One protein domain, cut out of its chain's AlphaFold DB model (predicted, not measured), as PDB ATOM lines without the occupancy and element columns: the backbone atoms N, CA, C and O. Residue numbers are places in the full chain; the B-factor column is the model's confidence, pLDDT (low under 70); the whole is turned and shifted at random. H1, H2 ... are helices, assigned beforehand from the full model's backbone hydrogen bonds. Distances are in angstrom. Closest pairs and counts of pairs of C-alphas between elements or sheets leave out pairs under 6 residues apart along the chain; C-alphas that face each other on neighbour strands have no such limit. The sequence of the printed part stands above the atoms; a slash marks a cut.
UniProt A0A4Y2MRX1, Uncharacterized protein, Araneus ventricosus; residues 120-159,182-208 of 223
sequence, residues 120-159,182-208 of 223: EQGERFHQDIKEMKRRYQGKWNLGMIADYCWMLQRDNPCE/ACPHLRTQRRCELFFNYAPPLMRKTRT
ATOM      1  N   GLU A 120     169.536 277.209 215.885       73.62
ATOM      2  CA  GLU A 120     170.774 276.721 216.488       73.62
ATOM      3  C   GLU A 120     170.732 275.234 216.840       73.62
ATOM      4  O   GLU A 120     171.642 274.477 216.497       73.62
ATOM      5  N   GLN A 121     169.683 274.839 217.563       70.88
ATOM      6  CA  GLN A 121     169.558 273.482 218.080       70.88
ATOM      7  C   GLN A 121     169.360 272.485 216.937       70.88
ATOM      8  O   GLN A 121     169.893 271.378 216.987       70.88
ATOM      9  N   GLY A 122     168.671 272.914 215.875       76.75
ATOM     10  CA  GLY A 122     168.527 272.170 214.632       76.75
ATOM     11  C   GLY A 122     169.866 271.953 213.940       76.75
ATOM     12  O   GLY A 122     170.231 270.817 213.650       76.75
ATOM     13  N   GLU A 123     170.643 273.009 213.706       80.50
ATOM     14  CA  GLU A 123     171.945 272.885 213.037       80.50
ATOM     15  C   GLU A 123     172.917 272.003 213.839       80.50
ATOM     16  O   GLU A 123     173.601 271.149 213.266       80.50
ATOM     17  N   ARG A 124     172.933 272.145 215.173       81.38
ATOM     18  CA  ARG A 124     173.760 271.308 216.049       81.38
ATOM     19  C   ARG A 124     173.345 269.840 215.997       81.38
ATOM     20  O   ARG A 124     174.203 268.982 215.812       81.38
ATOM     21  N   PHE A 125     172.043 269.565 216.060       81.69
ATOM     22  CA  PHE A 125     171.496 268.219 215.911       81.69
ATOM     23  C   PHE A 125     171.983 267.540 214.623       81.69
ATOM     24  O   PHE A 125     172.493 266.422 214.662       81.69
ATOM     25  N   HIS A 126     171.920 268.230 213.481       82.00
ATOM     26  CA  HIS A 126     172.391 267.668 212.212       82.00
ATOM     27  C   HIS A 126     173.892 267.340 212.229       82.00
ATOM     28  O   HIS A 126     174.302 266.323 211.664       82.00
ATOM     29  N   GLN A 127     174.715 268.172 212.878       85.31
ATOM     30  CA  GLN A 127     176.150 267.911 213.035       85.31
ATOM     31  C   GLN A 127     176.409 266.679 213.907       85.31
ATOM     32  O   GLN A 127     177.200 265.818 213.517       85.31
ATOM     33  N   ASP A 128     175.718 266.563 215.041       86.75
ATOM     34  CA  ASP A 128     175.891 265.429 215.950       86.75
ATOM     35  C   ASP A 128     175.429 264.121 215.296       86.75
ATOM     36  O   ASP A 128     176.129 263.113 215.365       86.75
ATOM     37  N   ILE A 129     174.303 264.137 214.573       85.25
ATOM     38  CA  ILE A 129     173.821 262.972 213.820       85.25
ATOM     39  C   ILE A 129     174.783 262.586 212.702       85.25
ATOM     40  O   ILE A 129     175.013 261.397 212.478       85.25
ATOM     41  N   LYS A 130     175.358 263.558 211.986       87.75
ATOM     42  CA  LYS A 130     176.370 263.280 210.959       87.75
ATOM     43  C   LYS A 130     177.570 262.550 211.563       87.75
ATOM     44  O   LYS A 130     178.040 261.570 210.986       87.75
ATOM     45  N   GLU A 131     178.038 263.000 212.723       89.00
ATOM     46  CA  GLU A 131     179.150 262.373 213.433       89.00
ATOM     47  C   GLU A 131     178.777 260.988 213.980       89.00
ATOM     48  O   GLU A 131     179.546 260.040 213.818       89.00
ATOM     49  N   MET A 132     177.575 260.823 214.538       87.75
ATOM     50  CA  MET A 132     177.092 259.515 214.983       87.75
ATOM     51  C   MET A 132     176.986 258.527 213.824       87.75
ATOM     52  O   MET A 132     177.522 257.425 213.899       87.75
ATOM     53  N   LYS A 133     176.413 258.937 212.688       86.50
ATOM     54  CA  LYS A 133     176.392 258.106 211.477       86.50
ATOM     55  C   LYS A 133     177.799 257.713 211.038       86.50
ATOM     56  O   LYS A 133     177.998 256.575 210.634       86.50
ATOM     57  N   ARG A 134     178.788 258.606 211.132       90.44
ATOM     58  CA  ARG A 134     180.183 258.274 210.808       90.44
ATOM     59  C   ARG A 134     180.736 257.191 211.742       90.44
ATOM     60  O   ARG A 134     181.313 256.224 211.253       90.44
ATOM     61  N   ARG A 135     180.542 257.327 213.059       91.25
ATOM     62  CA  ARG A 135     181.030 256.363 214.069       91.25
ATOM     63  C   ARG A 135     180.404 254.980 213.915       91.25
ATOM     64  O   ARG A 135     181.106 253.983 214.027       91.25
ATOM     65  N   TYR A 136     179.115 254.928 213.594       88.12
ATOM     66  CA  TYR A 136     178.359 253.681 213.451       88.12
ATOM     67  C   TYR A 136     178.208 253.216 211.997       88.12
ATOM     68  O   TYR A 136     177.372 252.364 211.707       88.12
ATOM     69  N   GLN A 137     179.008 253.746 211.062       88.25
ATOM     70  CA  GLN A 137     178.997 253.343 209.644       88.25
ATOM     71  C   GLN A 137     177.601 253.432 208.990       88.25
ATOM     72  O   GLN A 137     177.208 252.593 208.185       88.25
ATOM     73  N   GLY A 138     176.818 254.437 209.378       84.19
ATOM     74  CA  GLY A 138     175.456 254.675 208.904       84.19
ATOM     75  C   GLY A 138     174.387 253.787 209.548       84.19
ATOM     76  O   GLY A 138     173.209 253.957 209.234       84.19
ATOM     77  N   LYS A 139     174.762 252.872 210.452       82.81
ATOM     78  CA  LYS A 139     173.825 251.993 211.158       82.81
ATOM     79  C   LYS A 139     173.107 252.760 212.263       82.81
ATOM     80  O   LYS A 139     173.748 253.374 213.105       82.81
ATOM     81  N   TRP A 140     171.783 252.653 212.290       80.06
ATOM     82  CA  TRP A 140     170.943 253.117 213.392       80.06
ATOM     83  C   TRP A 140     170.626 251.925 214.299       80.06
ATOM     84  O   TRP A 140     169.667 251.202 214.045       80.06
ATOM     85  N   ASN A 141     171.464 251.670 215.305       81.06
ATOM     86  CA  ASN A 141     171.256 250.597 216.284       81.06
ATOM     87  C   ASN A 141     170.993 251.165 217.687       81.06
ATOM     88  O   ASN A 141     171.247 252.342 217.938       81.06
ATOM     89  N   LEU A 142     170.492 250.326 218.601       75.94
ATOM     90  CA  LEU A 142     170.178 250.746 219.972       75.94
ATOM     91  C   LEU A 142     171.401 251.351 220.679       75.94
ATOM     92  O   LEU A 142     171.272 252.369 221.347       75.94
ATOM     93  N   GLY A 143     172.598 250.799 220.439       82.62
ATOM     94  CA  GLY A 143     173.852 251.327 220.983       82.62
ATOM     95  C   GLY A 143     174.177 252.758 220.533       82.62
ATOM     96  O   GLY A 143     174.590 253.567 221.352       82.62
ATOM     97  N   MET A 144     173.937 253.113 219.267       85.12
ATOM     98  CA  MET A 144     174.110 254.486 218.767       85.12
ATOM     99  C   MET A 144     173.155 255.457 219.457       85.12
ATOM    100  O   MET A 144     173.533 256.591 219.746       85.12
ATOM    101  N   ILE A 145     171.913 255.028 219.696       81.62
ATOM    102  CA  ILE A 145     170.919 255.856 220.383       81.62
ATOM    103  C   ILE A 145     171.299 256.026 221.846       81.62
ATOM    104  O   ILE A 145     171.300 257.153 222.328       81.62
ATOM    105  N   ALA A 146     171.669 254.938 222.521       80.62
ATOM    106  CA  ALA A 146     172.104 254.973 223.908       80.62
ATOM    107  C   ALA A 146     173.299 255.920 224.089       80.62
ATOM    108  O   ALA A 146     173.250 256.807 224.938       80.62
ATOM    109  N   ASP A 147     174.308 255.828 223.220       84.06
ATOM    110  CA  ASP A 147     175.470 256.720 223.253       84.06
ATOM    111  C   ASP A 147     175.097 258.174 222.922       84.06
ATOM    112  O   ASP A 147     175.669 259.107 223.488       84.06
ATOM    113  N   TYR A 148     174.122 258.405 222.036       83.81
ATOM    114  CA  TYR A 148     173.625 259.750 221.734       83.81
ATOM    115  C   TYR A 148     172.859 260.365 222.911       83.81
ATOM    116  O   TYR A 148     173.160 261.495 223.296       83.81
ATOM    117  N   CYS A 149     171.937 259.621 223.523       81.50
ATOM    118  CA  CYS A 149     171.237 260.026 224.741       81.50
ATOM    119  C   CYS A 149     172.228 260.290 225.881       81.50
ATOM    120  O   CYS A 149     172.139 261.322 226.543       81.50
ATOM    121  N   TRP A 150     173.236 259.427 226.044       81.62
ATOM    122  CA  TRP A 150     174.294 259.600 227.036       81.62
ATOM    123  C   TRP A 150     175.118 260.871 226.799       81.62
ATOM    124  O   TRP A 150     175.408 261.617 227.734       81.62
ATOM    125  N   MET A 151     175.475 261.172 225.545       83.69
ATOM    126  CA  MET A 151     176.133 262.442 225.222       83.69
ATOM    127  C   MET A 151     175.246 263.646 225.554       83.69
ATOM    128  O   MET A 151     175.750 264.621 226.103       83.69
ATOM    129  N   LEU A 152     173.948 263.586 225.234       78.88
ATOM    130  CA  LEU A 152     173.006 264.663 225.554       78.88
ATOM    131  C   LEU A 152     172.893 264.895 227.063       78.88
ATOM    132  O   LEU A 152     172.872 266.046 227.495       78.88
ATOM    133  N   GLN A 153     172.864 263.818 227.849       73.50
ATOM    134  CA  GLN A 153     172.800 263.879 229.306       73.50
ATOM    135  C   GLN A 153     174.095 264.428 229.917       73.50
ATOM    136  O   GLN A 153     174.055 265.250 230.827       73.50
ATOM    137  N   ARG A 154     175.256 264.060 229.366       71.81
ATOM    138  CA  ARG A 154     176.551 264.597 229.807       71.81
ATOM    139  C   ARG A 154     176.734 266.080 229.474       71.81
ATOM    140  O   ARG A 154     177.389 266.798 230.219       71.81
ATOM    141  N   ASP A 155     176.179 266.534 228.355       68.69
ATOM    142  CA  ASP A 155     176.219 267.944 227.952       68.69
ATOM    143  C   ASP A 155     175.229 268.814 228.764       68.69
ATOM    144  O   ASP A 155     175.151 270.026 228.539       68.69
ATOM    145  N   ASN A 156     174.470 268.223 229.700       66.25
ATOM    146  CA  ASN A 156     173.576 268.936 230.603       66.25
ATOM    147  C   ASN A 156     174.382 269.661 231.702       66.25
ATOM    148  O   ASN A 156     174.965 269.002 232.562       66.25
ATOM    149  N   PRO A 157     174.395 271.007 231.740       58.06
ATOM    150  CA  PRO A 157     175.160 271.762 232.734       58.06
ATOM    151  C   PRO A 157     174.626 271.624 234.170       58.06
ATOM    152  O   PRO A 157     175.278 272.093 235.097       58.06
ATOM    153  N   CYS A 158     173.450 271.017 234.363       54.44
ATOM    154  CA  CYS A 158     172.840 270.811 235.678       54.44
ATOM    155  C   CYS A 158     173.297 269.524 236.391       54.44
ATOM    156  O   CYS A 158     172.959 269.352 237.559       54.44
ATOM    157  N   GLU A 159     174.060 268.638 235.739       56.28
ATOM    158  CA  GLU A 159     174.521 267.377 236.337       56.28
ATOM    159  C   GLU A 159     176.055 267.340 236.450       56.28
ATOM    160  O   GLU A 159     176.781 267.440 235.458       56.28
ATOM    161  N   ALA A 182     161.402 266.279 232.411       44.28
ATOM    162  CA  ALA A 182     161.714 267.691 232.266       44.28
ATOM    163  C   ALA A 182     163.119 268.106 232.751       44.28
ATOM    164  O   ALA A 182     163.285 268.683 233.822       44.28
ATOM    165  N   CYS A 183     164.137 267.962 231.894       41.34
ATOM    166  CA  CYS A 183     165.284 268.864 231.993       41.34
ATOM    167  C   CYS A 183     164.770 270.291 231.701       41.34
ATOM    168  O   CYS A 183     164.351 270.542 230.569       41.34
ATOM    169  N   PRO A 184     164.827 271.256 232.642       47.38
ATOM    170  CA  PRO A 184     164.254 272.590 232.432       47.38
ATOM    171  C   PRO A 184     165.032 273.423 231.398       47.38
ATOM    172  O   PRO A 184     164.675 274.563 231.097       47.38
ATOM    173  N   HIS A 185     166.112 272.872 230.834       52.25
ATOM    174  CA  HIS A 185     166.898 273.536 229.814       52.25
ATOM    175  C   HIS A 185     166.429 273.133 228.413       52.25
ATOM    176  O   HIS A 185     166.792 272.090 227.867       52.25
ATOM    177  N   LEU A 186     165.686 274.048 227.790       52.66
ATOM    178  CA  LEU A 186     165.069 273.896 226.470       52.66
ATOM    179  C   LEU A 186     166.017 273.433 225.340       52.66
ATOM    180  O   LEU A 186     165.573 272.919 224.313       52.66
ATOM    181  N   ARG A 187     167.337 273.604 225.511       56.22
ATOM    182  CA  ARG A 187     168.363 273.194 224.536       56.22
ATOM    183  C   ARG A 187     168.447 271.675 224.387       56.22
ATOM    184  O   ARG A 187     168.518 271.180 223.264       56.22
ATOM    185  N   THR A 188     168.425 270.944 225.500       57.62
ATOM    186  CA  THR A 188     168.468 269.475 225.496       57.62
ATOM    187  C   THR A 188     167.121 268.919 225.049       57.62
ATOM    188  O   THR A 188     167.080 268.040 224.193       57.62
ATOM    189  N   GLN A 189     166.023 269.528 225.507       60.91
ATOM    190  CA  GLN A 189     164.663 269.154 225.121       60.91
ATOM    191  C   GLN A 189     164.437 269.235 223.602       60.91
ATOM    192  O   GLN A 189     164.035 268.245 222.993       60.91
ATOM    193  N   ARG A 190     164.794 270.352 222.948       65.75
ATOM    194  CA  ARG A 190     164.650 270.476 221.484       65.75
ATOM    195  C   ARG A 190     165.527 269.490 220.706       65.75
ATOM    196  O   ARG A 190     165.105 268.999 219.662       65.75
ATOM    197  N   ARG A 191     166.739 269.173 221.185       69.50
ATOM    198  CA  ARG A 191     167.608 268.157 220.548       69.50
ATOM    199  C   ARG A 191     167.021 266.749 220.679       69.50
ATOM    200  O   ARG A 191     167.123 265.984 219.721       69.50
ATOM    201  N   CYS A 192     166.379 266.430 221.803       66.69
ATOM    202  CA  CYS A 192     165.627 265.187 221.984       66.69
ATOM    203  C   CYS A 192     164.407 265.129 221.052       66.69
ATOM    204  O   CYS A 192     164.234 264.155 220.326       66.69
ATOM    205  N   GLU A 193     163.598 266.188 220.994       68.12
ATOM    206  CA  GLU A 193     162.425 266.257 220.109       68.12
ATOM    207  C   GLU A 193     162.804 266.095 218.628       68.12
ATOM    208  O   GLU A 193     162.184 265.317 217.899       68.12
ATOM    209  N   LEU A 194     163.862 266.778 218.178       69.88
ATOM    210  CA  LEU A 194     164.399 266.615 216.825       69.88
ATOM    211  C   LEU A 194     164.885 265.180 216.582       69.88
ATOM    212  O   LEU A 194     164.609 264.615 215.526       69.88
ATOM    213  N   PHE A 195     165.538 264.550 217.558       72.62
ATOM    214  CA  PHE A 195     165.947 263.152 217.442       72.62
ATOM    215  C   PHE A 195     164.757 262.222 217.184       72.62
ATOM    216  O   PHE A 195     164.772 261.465 216.213       72.62
ATOM    217  N   PHE A 196     163.696 262.328 217.986       67.88
ATOM    218  CA  PHE A 196     162.518 261.468 217.852       67.88
ATOM    219  C   PHE A 196     161.727 261.714 216.560       67.88
ATOM    220  O   PHE A 196     161.205 260.769 215.966       67.88
ATOM    221  N   ASN A 197     161.675 262.957 216.078       70.31
ATOM    222  CA  ASN A 197     160.984 263.287 214.829       70.31
ATOM    223  C   ASN A 197     161.726 262.762 213.583       70.31
ATOM    224  O   ASN A 197     161.089 262.291 212.633       70.31
ATOM    225  N   TYR A 198     163.063 262.792 213.593       68.62
ATOM    226  CA  TYR A 198     163.904 262.415 212.448       68.62
ATOM    227  C   TYR A 198     164.434 260.970 212.487       68.62
ATOM    228  O   TYR A 198     165.006 260.509 211.495       68.62
ATOM    229  N   ALA A 199     164.242 260.234 213.587       67.12
ATOM    230  CA  ALA A 199     164.616 258.824 213.673       67.12
ATOM    231  C   ALA A 199     163.787 257.944 212.704       67.12
ATOM    232  O   ALA A 199     162.603 258.227 212.466       67.12
ATOM    233  N   PRO A 200     164.375 256.862 212.142       65.44
ATOM    234  CA  PRO A 200     163.671 255.939 211.252       65.44
ATOM    235  C   PRO A 200     162.375 255.372 211.871       65.44
ATOM    236  O   PRO A 200     162.340 255.133 213.078       65.44
ATOM    237  N   PRO A 201     161.328 255.074 211.074       57.84
ATOM    238  CA  PRO A 201     160.017 254.635 211.576       57.84
ATOM    239  C   PRO A 201     160.033 253.402 212.494       57.84
ATOM    240  O   PRO A 201     159.216 253.328 213.409       57.84
ATOM    241  N   LEU A 202     160.981 252.468 212.308       47.72
ATOM    242  CA  LEU A 202     161.173 251.322 213.213       47.72
ATOM    243  C   LEU A 202     161.451 251.746 214.666       47.72
ATOM    244  O   LEU A 202     161.081 251.028 215.586       47.72
ATOM    245  N   MET A 203     162.027 252.932 214.866       48.31
ATOM    246  CA  MET A 203     162.393 253.486 216.171       48.31
ATOM    247  C   MET A 203     161.338 254.458 216.728       48.31
ATOM    248  O   MET A 203     161.537 255.010 217.800       48.31
ATOM    249  N   ARG A 204     160.213 254.690 216.027       49.41
ATOM    250  CA  ARG A 204     159.092 255.508 216.542       49.41
ATOM    251  C   ARG A 204     158.112 254.705 217.403       49.41
ATOM    252  O   ARG A 204     157.356 255.304 218.159       49.41
ATOM    253  N   LYS A 205     158.127 253.366 217.316       42.69
ATOM    254  CA  LYS A 205     157.263 252.475 218.118       42.69
ATOM    255  C   LYS A 205     157.585 252.498 219.618       42.69
ATOM    256  O   LYS A 205     156.710 252.205 220.421       42.69
ATOM    257  N   THR A 206     158.784 252.927 220.011       43.12
ATOM    258  CA  THR A 206     159.139 253.163 221.420       43.12
ATOM    259  C   THR A 206     158.470 254.406 222.013       43.12
ATOM    260  O   THR A 206     158.428 254.533 223.229       43.12
ATOM    261  N   ARG A 207     157.845 255.275 221.199       37.66
ATOM    262  CA  ARG A 207     157.002 256.375 221.704       37.66
ATOM    263  C   ARG A 207     155.791 255.864 222.497       37.66
ATOM    264  O   ARG A 207     155.299 256.578 223.356       37.66
ATOM    265  N   THR A 208     155.320 254.643 222.233       32.19
ATOM    266  CA  THR A 208     154.162 254.057 222.931       32.19
ATOM    267  C   THR A 208     154.516 253.493 224.313       32.19
ATOM    268  O   THR A 208     153.626 253.361 225.141       32.19
TER     269      THR A 208
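What this domain is: This is residues 120 to 159 and 182 to 208 of the 223 residues of an uncharacterized protein of Araneus ventricosus (UniProt A0A4Y2MRX1). Two helices, H2 and H3, run opposite ways side by side with few contacts between them, and H1 crosses obliquely over the pair, its early residues on H3 and its later part near H2. The four-residue H4 ends the printed part, apart from these three. The class is all helix: 67 residues are printed, with four named helices in the order H1, H2, H3, H4 and no named strand. The whole is compact, with a radius of gyration of the C-alphas of 11.9 A, and rounded, spanning 31 by 28 by 21 A.

How they stand to each other: H1, residues 120 to 135, touches H3, residues 186 to 198, with residues 121 to 125 alone. Their closest C-alphas, those of Phe 125 and Arg 191, are 6.1 A apart. The two run the same way at a steep tilt of 56 degrees. H2, residues 142 to 154, is close to H1 but not clearly touching; the closest C-alphas, those of Met 132 and Met 144, are 7.0 A apart. These two run opposite ways at a steep tilt of 44 degrees. H2 and H3 are also close but not clearly touching, with the C-alphas of Leu 152 and Thr 188 closest at 6.6 A. They run opposite ways at a shallow tilt of 14 degrees. H4, residues 205 to 208, is apart from H1 and H2, and only just apart from H3, at 8.4 A between closest C-alphas. In H1, H2 and H3 every O i to N i+4 pair is within hydrogen-bond range; H4 is too short for such a pair.

Where its parts are: H1 begins at C-alpha 120, (170.774, 276.721, 216.488), and is 22.9 A long. H2 is 18.1 A and H3 18.2 A long. H4 ends at C-alpha 208, (154.162, 254.057, 222.931).

The domain as a whole: Residues 160 to 181 are not printed; C-alphas 159 and 182 are 13.4 A apart across this cut. The links H1 to H2 and H3 to H4 are short. Mean pLDDT of the printed part is 70.3; residues 155 to 159, 182 to 194, 196 and 198 to 208 are under 70.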